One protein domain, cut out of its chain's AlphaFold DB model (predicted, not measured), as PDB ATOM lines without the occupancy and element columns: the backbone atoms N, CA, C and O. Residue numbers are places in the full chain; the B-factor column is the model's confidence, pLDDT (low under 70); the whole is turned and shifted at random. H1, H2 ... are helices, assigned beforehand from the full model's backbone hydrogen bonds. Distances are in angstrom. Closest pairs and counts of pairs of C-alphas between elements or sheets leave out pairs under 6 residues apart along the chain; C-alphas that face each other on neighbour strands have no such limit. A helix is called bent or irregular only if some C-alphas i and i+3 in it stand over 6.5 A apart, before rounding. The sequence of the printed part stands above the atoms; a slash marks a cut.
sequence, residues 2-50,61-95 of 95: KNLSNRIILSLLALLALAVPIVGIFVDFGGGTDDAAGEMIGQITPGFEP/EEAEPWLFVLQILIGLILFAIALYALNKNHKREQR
ATOM      1  N   LYS A   2     216.542 215.547 231.644       59.03
ATOM      2  CA  LYS A   2     216.464 216.714 232.566       59.03
ATOM      3  C   LYS A   2     215.469 217.817 232.150       59.03
ATOM      4  O   LYS A   2     214.662 218.241 232.965       59.03
ATOM      5  N   ASN A   3     215.444 218.220 230.876       64.50
ATOM      6  CA  ASN A   3     214.545 219.287 230.399       64.50
ATOM      7  C   ASN A   3     213.053 218.917 230.447       64.50
ATOM      8  O   ASN A   3     212.217 219.790 230.657       64.50
ATOM      9  N   LEU A   4     212.714 217.639 230.248       70.25
ATOM     10  CA  LEU A   4     211.331 217.167 230.356       70.25
ATOM     11  C   LEU A   4     210.908 217.116 231.827       70.25
ATOM     12  O   LEU A   4     209.828 217.580 232.169       70.25
ATOM     13  N   SER A   5     211.810 216.653 232.694       79.62
ATOM     14  CA  SER A   5     211.579 216.600 234.137       79.62
ATOM     15  C   SER A   5     211.373 217.993 234.741       79.62
ATOM     16  O   SER A   5     210.423 218.194 235.487       79.62
ATOM     17  N   ASN A   6     212.186 218.984 234.358       81.94
ATOM     18  CA  ASN A   6     212.037 220.362 234.839       81.94
ATOM     19  C   ASN A   6     210.722 221.002 234.378       81.94
ATOM     20  O   ASN A   6     210.083 221.711 235.146       81.94
ATOM     21  N   ARG A   7     210.292 220.740 233.137       81.19
ATOM     22  CA  ARG A   7     209.004 221.239 232.627       81.19
ATOM     23  C   ARG A   7     207.832 220.658 233.406       81.19
ATOM     24  O   ARG A   7     206.949 221.411 233.785       81.19
ATOM     25  N   ILE A   8     207.863 219.356 233.691       86.38
ATOM     26  CA  ILE A   8     206.835 218.691 234.499       86.38
ATOM     27  C   ILE A   8     206.791 219.292 235.909       86.38
ATOM     28  O   ILE A   8     205.712 219.619 236.389       86.38
ATOM     29  N   ILE A   9     207.949 219.508 236.543       88.88
ATOM     30  CA  ILE A   9     208.029 220.121 237.877       88.88
ATOM     31  C   ILE A   9     207.450 221.542 237.868       88.88
ATOM     32  O   ILE A   9     206.638 221.876 238.724       88.88
ATOM     33  N   LEU A  10     207.816 222.368 236.885       85.75
ATOM     34  CA  LEU A  10     207.293 223.732 236.765       85.75
ATOM     35  C   LEU A  10     205.782 223.754 236.503       85.75
ATOM     36  O   LEU A  10     205.078 224.576 237.080       85.75
ATOM     37  N   SER A  11     205.271 222.840 235.677       85.56
ATOM     38  CA  SER A  11     203.832 222.693 235.450       85.56
ATOM     39  C   SER A  11     203.087 222.251 236.711       85.56
ATOM     40  O   SER A  11     202.009 222.768 236.986       85.56
ATOM     41  N   LEU A  12     203.658 221.341 237.504       90.81
ATOM     42  CA  LEU A  12     203.074 220.924 238.781       90.81
ATOM     43  C   LEU A  12     203.066 222.066 239.799       90.81
ATOM     44  O   LEU A  12     202.045 222.286 240.441       90.81
ATOM     45  N   LEU A  13     204.157 222.829 239.910       90.56
ATOM     46  CA  LEU A  13     204.221 224.002 240.786       90.56
ATOM     47  C   LEU A  13     203.203 225.074 240.382       90.56
ATOM     48  O   LEU A  13     202.549 225.642 241.248       90.56
ATOM     49  N   ALA A  14     203.025 225.311 239.080       87.75
ATOM     50  CA  ALA A  14     202.009 226.224 238.561       87.75
ATOM     51  C   ALA A  14     200.581 225.788 238.928       87.75
ATOM     52  O   ALA A  14     199.778 226.608 239.371       87.75
ATOM     53  N   LEU A  15     200.274 224.496 238.773       90.25
ATOM     54  CA  LEU A  15     198.980 223.934 239.167       90.25
ATOM     55  C   LEU A  15     198.755 224.037 240.675       90.25
ATOM     56  O   LEU A  15     197.660 224.385 241.103       90.25
ATOM     57  N   LEU A  16     199.788 223.764 241.472       91.44
ATOM     58  CA  LEU A  16     199.708 223.813 242.928       91.44
ATOM     59  C   LEU A  16     199.517 225.250 243.422       91.44
ATOM     60  O   LEU A  16     198.656 225.487 244.263       91.44
ATOM     61  N   ALA A  17     200.234 226.213 242.838       88.50
ATOM     62  CA  ALA A  17     200.045 227.633 243.120       88.50
ATOM     63  C   ALA A  17     198.608 228.084 242.824       88.50
ATOM     64  O   ALA A  17     198.018 228.784 243.637       88.50
ATOM     65  N   LEU A  18     198.017 227.645 241.708       89.62
ATOM     66  CA  LEU A  18     196.631 227.971 241.363       89.62
ATOM     67  C   LEU A  18     195.605 227.269 242.266       89.62
ATOM     68  O   LEU A  18     194.570 227.847 242.586       89.62
ATOM     69  N   ALA A  19     195.875 226.029 242.676       90.50
ATOM     70  CA  ALA A  19     194.949 225.241 243.479       90.50
ATOM     71  C   ALA A  19     194.735 225.830 244.879       90.50
ATOM     72  O   ALA A  19     193.616 225.784 245.378       90.50
ATOM     73  N   VAL A  20     195.772 226.405 245.497       87.31
ATOM     74  CA  VAL A  20     195.705 226.931 246.873       87.31
ATOM     75  C   VAL A  20     194.599 227.982 247.066       87.31
ATOM     76  O   VAL A  20     193.715 227.725 247.881       87.31
ATOM     77  N   PRO A  21     194.551 229.114 246.333       86.75
ATOM     78  CA  PRO A  21     193.485 230.097 246.533       86.75
ATOM     79  C   PRO A  21     192.112 229.577 246.100       86.75
ATOM     80  O   PRO A  21     191.114 229.969 246.687       86.75
ATOM     81  N   ILE A  22     192.038 228.662 245.123       89.88
ATOM     82  CA  ILE A  22     190.762 228.046 244.725       89.88
ATOM     83  C   ILE A  22     190.201 227.196 245.863       89.88
ATOM     84  O   ILE A  22     189.016 227.281 246.163       89.88
ATOM     85  N   VAL A  23     191.037 226.381 246.511       90.88
ATOM     86  CA  VAL A  23     190.623 225.627 247.702       90.88
ATOM     87  C   VAL A  23     190.266 226.589 248.836       90.88
ATOM     88  O   VAL A  23     189.301 226.328 249.546       90.88
ATOM     89  N   GLY A  24     190.962 227.726 248.938       86.75
ATOM     90  CA  GLY A  24     190.707 228.779 249.927       86.75
ATOM     91  C   GLY A  24     189.330 229.436 249.819       86.75
ATOM     92  O   GLY A  24     188.850 230.002 250.789       86.75
ATOM     93  N   ILE A  25     188.651 229.307 248.673       87.12
ATOM     94  CA  ILE A  25     187.249 229.733 248.511       87.12
ATOM     95  C   ILE A  25     186.293 228.813 249.292       87.12
ATOM     96  O   ILE A  25     185.222 229.240 249.712       87.12
ATOM     97  N   PHE A  26     186.652 227.538 249.463       88.31
ATOM     98  CA  PHE A  26     185.797 226.519 250.085       88.31
ATOM     99  C   PHE A  26     186.257 226.109 251.484       88.31
ATOM    100  O   PHE A  26     185.482 225.523 252.238       88.31
ATOM    101  N   VAL A  27     187.525 226.354 251.803       87.56
ATOM    102  CA  VAL A  27     188.168 225.966 253.051       87.56
ATOM    103  C   VAL A  27     188.838 227.192 253.637       87.56
ATOM    104  O   VAL A  27     189.716 227.778 253.010       87.56
ATOM    105  N   ASP A  28     188.451 227.534 254.859       82.38
ATOM    106  CA  ASP A  28     189.142 228.550 255.637       82.38
ATOM    107  C   ASP A  28     190.523 228.020 256.063       82.38
ATOM    108  O   ASP A  28     190.635 227.004 256.757       82.38
ATOM    109  N   PHE A  29     191.582 228.685 255.599       77.00
ATOM    110  CA  PHE A  29     192.966 228.365 255.955       77.00
ATOM    111  C   PHE A  29     193.442 229.098 257.223       77.00
ATOM    112  O   PHE A  29     194.591 228.911 257.631       77.00
ATOM    113  N   GLY A  30     192.564 229.872 257.866       77.62
ATOM    114  CA  GLY A  30     192.861 230.743 258.996       77.62
ATOM    115  C   GLY A  30     193.094 232.195 258.573       77.62
ATOM    116  O   GLY A  30     193.001 232.543 257.397       77.62
ATOM    117  N   GLY A  31     193.419 233.038 259.557       73.81
ATOM    118  CA  GLY A  31     193.625 234.472 259.353       73.81
ATOM    119  C   GLY A  31     194.833 234.805 258.476       73.81
ATOM    120  O   GLY A  31     195.860 234.117 258.486       73.81
ATOM    121  N   GLY A  32     194.703 235.893 257.724       77.75
ATOM    122  CA  GLY A  32     195.748 236.444 256.877       77.75
ATOM    123  C   GLY A  32     196.909 237.048 257.670       77.75
ATOM    124  O   GLY A  32     196.890 237.189 258.894       77.75
ATOM    125  N   THR A  33     197.955 237.456 256.948       84.06
ATOM    126  CA  THR A  33     199.079 238.191 257.563       84.06
ATOM    127  C   THR A  33     198.611 239.515 258.171       84.06
ATOM    128  O   THR A  33     199.108 239.919 259.223       84.06
ATOM    129  N   ASP A  34     197.627 240.148 257.538       82.19
ATOM    130  CA  ASP A  34     197.054 241.409 257.995       82.19
ATOM    131  C   ASP A  34     196.236 241.221 259.284       82.19
ATOM    132  O   ASP A  34     196.320 242.070 260.171       82.19
ATOM    133  N   ASP A  35     195.569 240.075 259.466       84.94
ATOM    134  CA  ASP A  35     194.870 239.734 260.715       84.94
ATOM    135  C   ASP A  35     195.852 239.578 261.877       84.94
ATOM    136  O   ASP A  35     195.669 240.167 262.944       84.94
ATOM    137  N   ALA A  36     196.945 238.838 261.659       88.50
ATOM    138  CA  ALA A  36     197.989 238.654 262.667       88.50
ATOM    139  C   ALA A  36     198.666 239.985 263.043       88.50
ATOM    140  O   ALA A  36     198.986 240.233 264.210       88.50
ATOM    141  N   ALA A  37     198.873 240.864 262.059       87.88
ATOM    142  CA  ALA A  37     199.377 242.209 262.301       87.88
ATOM    143  C   ALA A  37     198.365 243.054 263.092       87.88
ATOM    144  O   ALA A  37     198.749 243.724 264.052       87.88
ATOM    145  N   GLY A  38     197.082 242.994 262.730       85.81
ATOM    146  CA  GLY A  38     195.995 243.688 263.415       85.81
ATOM    147  C   GLY A  38     195.865 243.273 264.879       85.81
ATOM    148  O   GLY A  38     195.783 244.134 265.755       85.81
ATOM    149  N   GLU A  39     195.943 241.973 265.166       88.62
ATOM    150  CA  GLU A  39     195.904 241.443 266.530       88.62
ATOM    151  C   GLU A  39     197.072 241.978 267.371       88.62
ATOM    152  O   GLU A  39     196.875 242.481 268.481       88.62
ATOM    153  N   MET A  40     198.292 241.942 266.827       91.00
ATOM    154  CA  MET A  40     199.477 242.449 267.519       91.00
ATOM    155  C   MET A  40     199.396 243.960 267.767       91.00
ATOM    156  O   MET A  40     199.720 244.428 268.861       91.00
ATOM    157  N   ILE A  41     198.935 244.732 266.781       89.75
ATOM    158  CA  ILE A  41     198.741 246.178 266.932       89.75
ATOM    159  C   ILE A  41     197.685 246.462 268.002       89.75
ATOM    160  O   ILE A  41     197.915 247.322 268.852       89.75
ATOM    161  N   GLY A  42     196.578 245.716 268.020       89.19
ATOM    162  CA  GLY A  42     195.528 245.851 269.029       89.19
ATOM    163  C   GLY A  42     196.014 245.577 270.455       89.19
ATOM    164  O   GLY A  42     195.561 246.234 271.393       89.19
ATOM    165  N   GLN A  43     196.980 244.667 270.628       92.38
ATOM    166  CA  GLN A  43     197.627 244.411 271.922       92.38
ATOM    167  C   GLN A  43     198.575 245.545 272.342       92.38
ATOM    168  O   GLN A  43     198.621 245.908 273.517       92.38
ATOM    169  N   ILE A  44     199.339 246.105 271.397       93.94
ATOM    170  CA  ILE A  44     200.321 247.168 271.671       93.94
ATOM    171  C   ILE A  44     199.632 248.522 271.879       93.94
ATOM    172  O   ILE A  44     200.061 249.318 272.713       93.94
ATOM    173  N   THR A  45     198.586 248.815 271.107       91.25
ATOM    174  CA  THR A  45     197.830 250.074 271.143       91.25
ATOM    175  C   THR A  45     196.326 249.782 271.122       91.25
ATOM    176  O   THR A  45     195.704 249.770 270.056       91.25
ATOM    177  N   PRO A  46     195.713 249.565 272.298       86.56
ATOM    178  CA  PRO A  46     194.277 249.331 272.401       86.56
ATOM    179  C   PRO A  46     193.469 250.508 271.844       86.56
ATOM    180  O   PRO A  46     193.753 251.665 272.153       86.56
ATOM    181  N   GLY A  47     192.447 250.212 271.040       81.94
ATOM    182  CA  GLY A  47     191.609 251.231 270.397       81.94
ATOM    183  C   GLY A  47     192.229 251.869 269.150       81.94
ATOM    184  O   GLY A  47     191.710 252.872 268.666       81.94
ATOM    185  N   PHE A  48     193.327 251.315 268.626       82.56
ATOM    186  CA  PHE A  48     193.827 251.686 267.310       82.56
ATOM    187  C   PHE A  48     192.846 251.228 266.225       82.56
ATOM    188  O   PHE A  48     192.674 250.032 266.002       82.56
ATOM    189  N   GLU A  49     192.232 252.184 265.531       77.75
ATOM    190  CA  GLU A  49     191.554 251.923 264.265       77.75
ATOM    191  C   GLU A  49     192.549 252.143 263.117       77.75
ATOM    192  O   GLU A  49     193.119 253.238 263.003       77.75
ATOM    193  N   PRO A  50     192.795 251.131 262.265       72.81
ATOM    194  CA  PRO A  50     193.635 251.296 261.093       72.81
ATOM    195  C   PRO A  50     193.110 252.442 260.231       72.81
ATOM    196  O   PRO A  50     191.949 252.454 259.828       72.81
ATOM    197  N   GLU A  61     185.278 240.533 251.619       79.69
ATOM    198  CA  GLU A  61     185.823 239.228 252.036       79.69
ATOM    199  C   GLU A  61     185.550 238.131 250.987       79.69
ATOM    200  O   GLU A  61     186.387 237.275 250.721       79.69
ATOM    201  N   GLU A  62     184.405 238.199 250.300       83.31
ATOM    202  CA  GLU A  62     184.058 237.268 249.218       83.31
ATOM    203  C   GLU A  62     184.879 237.478 247.933       83.31
ATOM    204  O   GLU A  62     185.080 236.538 247.165       83.31
ATOM    205  N   ALA A  63     185.324 238.707 247.655       85.25
ATOM    206  CA  ALA A  63     186.046 239.055 246.430       85.25
ATOM    207  C   ALA A  63     187.562 238.835 246.549       85.25
ATOM    208  O   ALA A  63     188.228 238.607 245.536       85.25
ATOM    209  N   GLU A  64     188.114 238.892 247.759       83.69
ATOM    210  CA  GLU A  64     189.547 238.756 248.020       83.69
ATOM    211  C   GLU A  64     190.154 237.440 247.476       83.69
ATOM    212  O   GLU A  64     191.122 237.516 246.706       83.69
ATOM    213  N   PRO A  65     189.568 236.244 247.710       85.75
ATOM    214  CA  PRO A  65     190.081 235.000 247.132       85.75
ATOM    215  C   PRO A  65     190.127 235.019 245.598       85.75
ATOM    216  O   PRO A  65     191.069 234.510 244.983       85.75
ATOM    217  N   TRP A  66     189.145 235.655 244.953       88.69
ATOM    218  CA  TRP A  66     189.104 235.790 243.495       88.69
ATOM    219  C   TRP A  66     190.178 236.736 242.962       88.69
ATOM    220  O   TRP A  66     190.733 236.484 241.889       88.69
ATOM    221  N   LEU A  67     190.516 237.790 243.709       89.31
ATOM    222  CA  LEU A  67     191.638 238.665 243.375       89.31
ATOM    223  C   LEU A  67     192.968 237.909 243.454       89.31
ATOM    224  O   LEU A  67     193.801 238.080 242.562       89.31
ATOM    225  N   PHE A  68     193.151 237.010 244.426       88.69
ATOM    226  CA  PHE A  68     194.324 236.132 244.462       88.69
ATOM    227  C   PHE A  68     194.363 235.159 243.279       88.69
ATOM    228  O   PHE A  68     195.404 235.026 242.633       88.69
ATOM    229  N   VAL A  69     193.237 234.531 242.915       91.44
ATOM    230  CA  VAL A  69     193.161 233.684 241.708       91.44
ATOM    231  C   VAL A  69     193.568 234.480 240.463       91.44
ATOM    232  O   VAL A  69     194.393 234.016 239.672       91.44
ATOM    233  N   LEU A  70     193.048 235.699 240.302       93.88
ATOM    234  CA  LEU A  70     193.394 236.579 239.188       93.88
ATOM    235  C   LEU A  70     194.893 236.915 239.164       93.88
ATOM    236  O   LEU A  70     195.520 236.827 238.106       93.88
ATOM    237  N   GLN A  71     195.482 237.259 240.312       92.06
ATOM    238  CA  GLN A  71     196.917 237.536 240.430       92.06
ATOM    239  C   GLN A  71     197.766 236.337 239.993       92.06
ATOM    240  O   GLN A  71     198.728 236.503 239.236       92.06
ATOM    241  N   ILE A  72     197.389 235.119 240.394       93.00
ATOM    242  CA  ILE A  72     198.101 233.901 239.991       93.00
ATOM    243  C   ILE A  72     197.964 233.654 238.491       93.00
ATOM    244  O   ILE A  72     198.959 233.341 237.838       93.00
ATOM    245  N   LEU A  73     196.776 233.845 237.910       93.75
ATOM    246  CA  LEU A  73     196.578 233.710 236.463       93.75
ATOM    247  C   LEU A  73     197.469 234.678 235.673       93.75
ATOM    248  O   LEU A  73     198.120 234.264 234.710       93.75
ATOM    249  N   ILE A  74     197.561 235.940 236.104       95.94
ATOM    250  CA  ILE A  74     198.471 236.927 235.501       95.94
ATOM    251  C   ILE A  74     199.925 236.456 235.631       95.94
ATOM    252  O   ILE A  74     200.665 236.451 234.643       95.94
ATOM    253  N   GLY A  75     200.329 236.000 236.820       92.12
ATOM    254  CA  GLY A  75     201.664 235.456 237.068       92.12
ATOM    255  C   GLY A  75     202.009 234.279 236.150       92.12
ATOM    256  O   GLY A  75     203.095 234.245 235.573       92.12
ATOM    257  N   LEU A  76     201.071 233.352 235.936       92.06
ATOM    258  CA  LEU A  76     201.243 232.208 235.038       92.06
ATOM    259  C   LEU A  76     201.409 232.628 233.576       92.06
ATOM    260  O   LEU A  76     202.256 232.068 232.875       92.06
ATOM    261  N   ILE A  77     200.652 233.628 233.116       93.81
ATOM    262  CA  ILE A  77     200.791 234.178 231.761       93.81
ATOM    263  C   ILE A  77     202.192 234.774 231.579       93.81
ATOM    264  O   ILE A  77     202.893 234.424 230.624       93.81
ATOM    265  N   LEU A  78     202.633 235.626 232.509       93.69
ATOM    266  CA  LEU A  78     203.965 236.239 232.465       93.69
ATOM    267  C   LEU A  78     205.074 235.183 232.510       93.69
ATOM    268  O   LEU A  78     206.027 235.242 231.729       93.69
ATOM    269  N   PHE A  79     204.924 234.176 233.370       88.00
ATOM    270  CA  PHE A  79     205.860 233.067 233.489       88.00
ATOM    271  C   PHE A  79     205.970 232.260 232.187       88.00
ATOM    272  O   PHE A  79     207.076 231.969 231.723       88.00
ATOM    273  N   ALA A  80     204.841 231.943 231.548       89.25
ATOM    274  CA  ALA A  80     204.818 231.232 230.273       89.25
ATOM    275  C   ALA A  80     205.492 232.039 229.150       89.25
ATOM    276  O   ALA A  80     206.289 231.484 228.386       89.25
ATOM    277  N   ILE A  81     205.227 233.350 229.079       92.12
ATOM    278  CA  ILE A  81     205.872 234.262 228.123       92.12
ATOM    279  C   ILE A  81     207.391 234.283 228.342       92.12
ATOM    280  O   ILE A  81     208.152 234.123 227.382       92.12
ATOM    281  N   ALA A  82     207.844 234.423 229.589       86.25
ATOM    282  CA  ALA A  82     209.264 234.440 229.933       86.25
ATOM    283  C   ALA A  82     209.962 233.120 229.559       86.25
ATOM    284  O   ALA A  82     211.004 233.127 228.898       86.25
ATOM    285  N   LEU A  83     209.358 231.974 229.897       85.50
ATOM    286  CA  LEU A  83     209.878 230.661 229.510       85.50
ATOM    287  C   LEU A  83     209.948 230.489 227.991       85.50
ATOM    288  O   LEU A  83     210.912 229.914 227.475       85.50
ATOM    289  N   TYR A  84     208.942 230.961 227.257       87.12
ATOM    290  CA  TYR A  84     208.950 230.903 225.799       87.12
ATOM    291  C   TYR A  84     210.087 231.748 225.208       87.12
ATOM    292  O   TYR A  84     210.841 231.254 224.362       87.12
ATOM    293  N   ALA A  85     210.263 232.983 225.687       86.25
ATOM    294  CA  ALA A  85     211.327 233.880 225.241       86.25
ATOM    295  C   ALA A  85     212.729 233.294 225.495       86.25
ATOM    296  O   ALA A  85     213.553 233.251 224.579       86.25
ATOM    297  N   LEU A  86     212.977 232.751 226.692       81.25
ATOM    298  CA  LEU A  86     214.252 232.110 227.044       81.25
ATOM    299  C   LEU A  86     214.558 230.888 226.164       81.25
ATOM    300  O   LEU A  86     215.685 230.711 225.699       81.25
ATOM    301  N   ASN A  87     213.557 230.049 225.889       81.69
ATOM    302  CA  ASN A  87     213.734 228.881 225.020       81.69
ATOM    303  C   ASN A  87     213.974 229.271 223.551       81.69
ATOM    304  O   ASN A  87     214.699 228.571 222.841       81.69
ATOM    305  N   LYS A  88     213.375 230.370 223.077       80.25
ATOM    306  CA  LYS A  88     213.597 230.892 221.719       80.25
ATOM    307  C   LYS A  88     215.027 231.406 221.546       80.25
ATOM    308  O   LYS A  88     215.630 231.136 220.510       80.25
ATOM    309  N   ASN A  89     215.565 232.099 222.547       72.94
ATOM    310  CA  ASN A  89     216.921 232.649 222.507       72.94
ATOM    311  C   ASN A  89     217.982 231.540 222.541       72.94
ATOM    312  O   ASN A  89     218.852 231.521 221.674       72.94
ATOM    313  N   HIS A  90     217.818 230.528 223.401       73.00
ATOM    314  CA  HIS A  90     218.700 229.352 223.401       73.00
ATOM    315  C   HIS A  90     218.741 228.620 222.049       73.00
ATOM    316  O   HIS A  90     219.787 228.128 221.644       73.00
ATOM    317  N   LYS A  91     217.619 228.540 221.319       67.06
ATOM    318  CA  LYS A  91     217.593 227.918 219.982       67.06
ATOM    319  C   LYS A  91     218.283 228.756 218.899       67.06
ATOM    320  O   LYS A  91     218.629 228.196 217.863       67.06
ATOM    321  N   ARG A  92     218.426 230.071 219.097       64.56
ATOM    322  CA  ARG A  92     219.100 230.977 218.153       64.56
ATOM    323  C   ARG A  92     220.615 230.956 218.309       64.56
ATOM    324  O   ARG A  92     221.289 231.025 217.300       64.56
ATOM    325  N   GLU A  93     221.127 230.820 219.530       61.97
ATOM    326  CA  GLU A  93     222.575 230.735 219.796       61.97
ATOM    327  C   GLU A  93     223.209 229.407 219.349       61.97
ATOM    328  O   GLU A  93     224.420 229.317 219.200       61.97
ATOM    329  N   GLN A  94     222.398 228.364 219.145       55.59
ATOM    330  CA  GLN A  94     222.842 227.025 218.727       55.59
ATOM    331  C   GLN A  94     222.741 226.801 217.200       55.59
ATOM    332  O   GLN A  94     222.909 225.671 216.740       55.59
ATOM    333  N   ARG A  95     222.394 227.836 216.425       51.03
ATOM    334  CA  ARG A  95     222.346 227.841 214.954       51.03
ATOM    335  C   ARG A  95     223.439 228.742 214.410       51.03
ATOM    336  O   ARG A  95     223.982 228.369 213.351       51.03
TER     337      ARG A  95
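This is residues 2 to 50 and 61 to 95 of the 95 residues of an uncharacterized protein of Porphyromonas crevioricanis JCM 15906 (UniProt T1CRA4). Two long helices, H1 and H3, run side by side in opposite directions as a narrow V, close together where H1 ends and H3 begins and spreading towards their other ends, while a shorter helix, H2, lies beyond the close end of this pair and touches neither of them. Residues 84 to 95, of which 84 to 93 belong to H3, stick out at one end of the rod, and residues 30 to 37, of which 33 to 37 belong to H2, stand free on the way to the other. The printed part has 84 residues with three named helices, in the order H1, H2, H3, and no named strand; the class is all helix. It is extended, with a radius of gyration of the C-alphas of 19.8 A, and its outline is a rod spanning 68 by 27 by 23 A.

The printed part begins with H1, residues 2 to 24, from C-alpha 2 at (216.464, 216.714, 232.566) to C-alpha 24 at (190.707, 228.779, 249.927), a length of 33.3 A. H1 is neither bent nor irregular, but only just: C-alphas 18 and 21 are 6.4 A apart. H2 is residues 33 to 44, 16.8 A from first to last C-alpha. H3, the longest helix with 30 residues, is residues 64 to 93; it measures 44.2 A and ends with C-alpha 93 at (222.575, 230.735, 219.796).

H1 and H3 touch, with 12 pairs of C-alphas within 8 A. The closest C-alphas of the two are those of Pro 21 and Pro 65, 6.0 A apart. H1 touches H3 with residues 14 to 24 alone, and H3 touches H1 with residues 65 to 76 alone. They run opposite ways at a shallow tilt of 13 degrees, and their centres are 12.4 A apart. H1 and H2 are apart, and so are H2 and H3. In H2 and H3 every O i to N i+4 pair is within hydrogen-bond range; in H1 it is 17 of 19.

The two C-alphas farthest apart in the domain are those of Gly 47 and Arg 95, at 67.6 A. Without the stretches that stand free, the body has 64 residues and spans 56 by 24 by 20 A. The link from H1 to H2, 8 residues, is short. The link from H2 to H3 is the link across the cut: residues 51 to 60 are not printed, and C-alphas 50 and 61 are 17.0 A apart. Residue 95 is the chain's last. The mean pLDDT of the printed part is 84.1; residues 2 to 3 and 91 to 95 of this model are under 70.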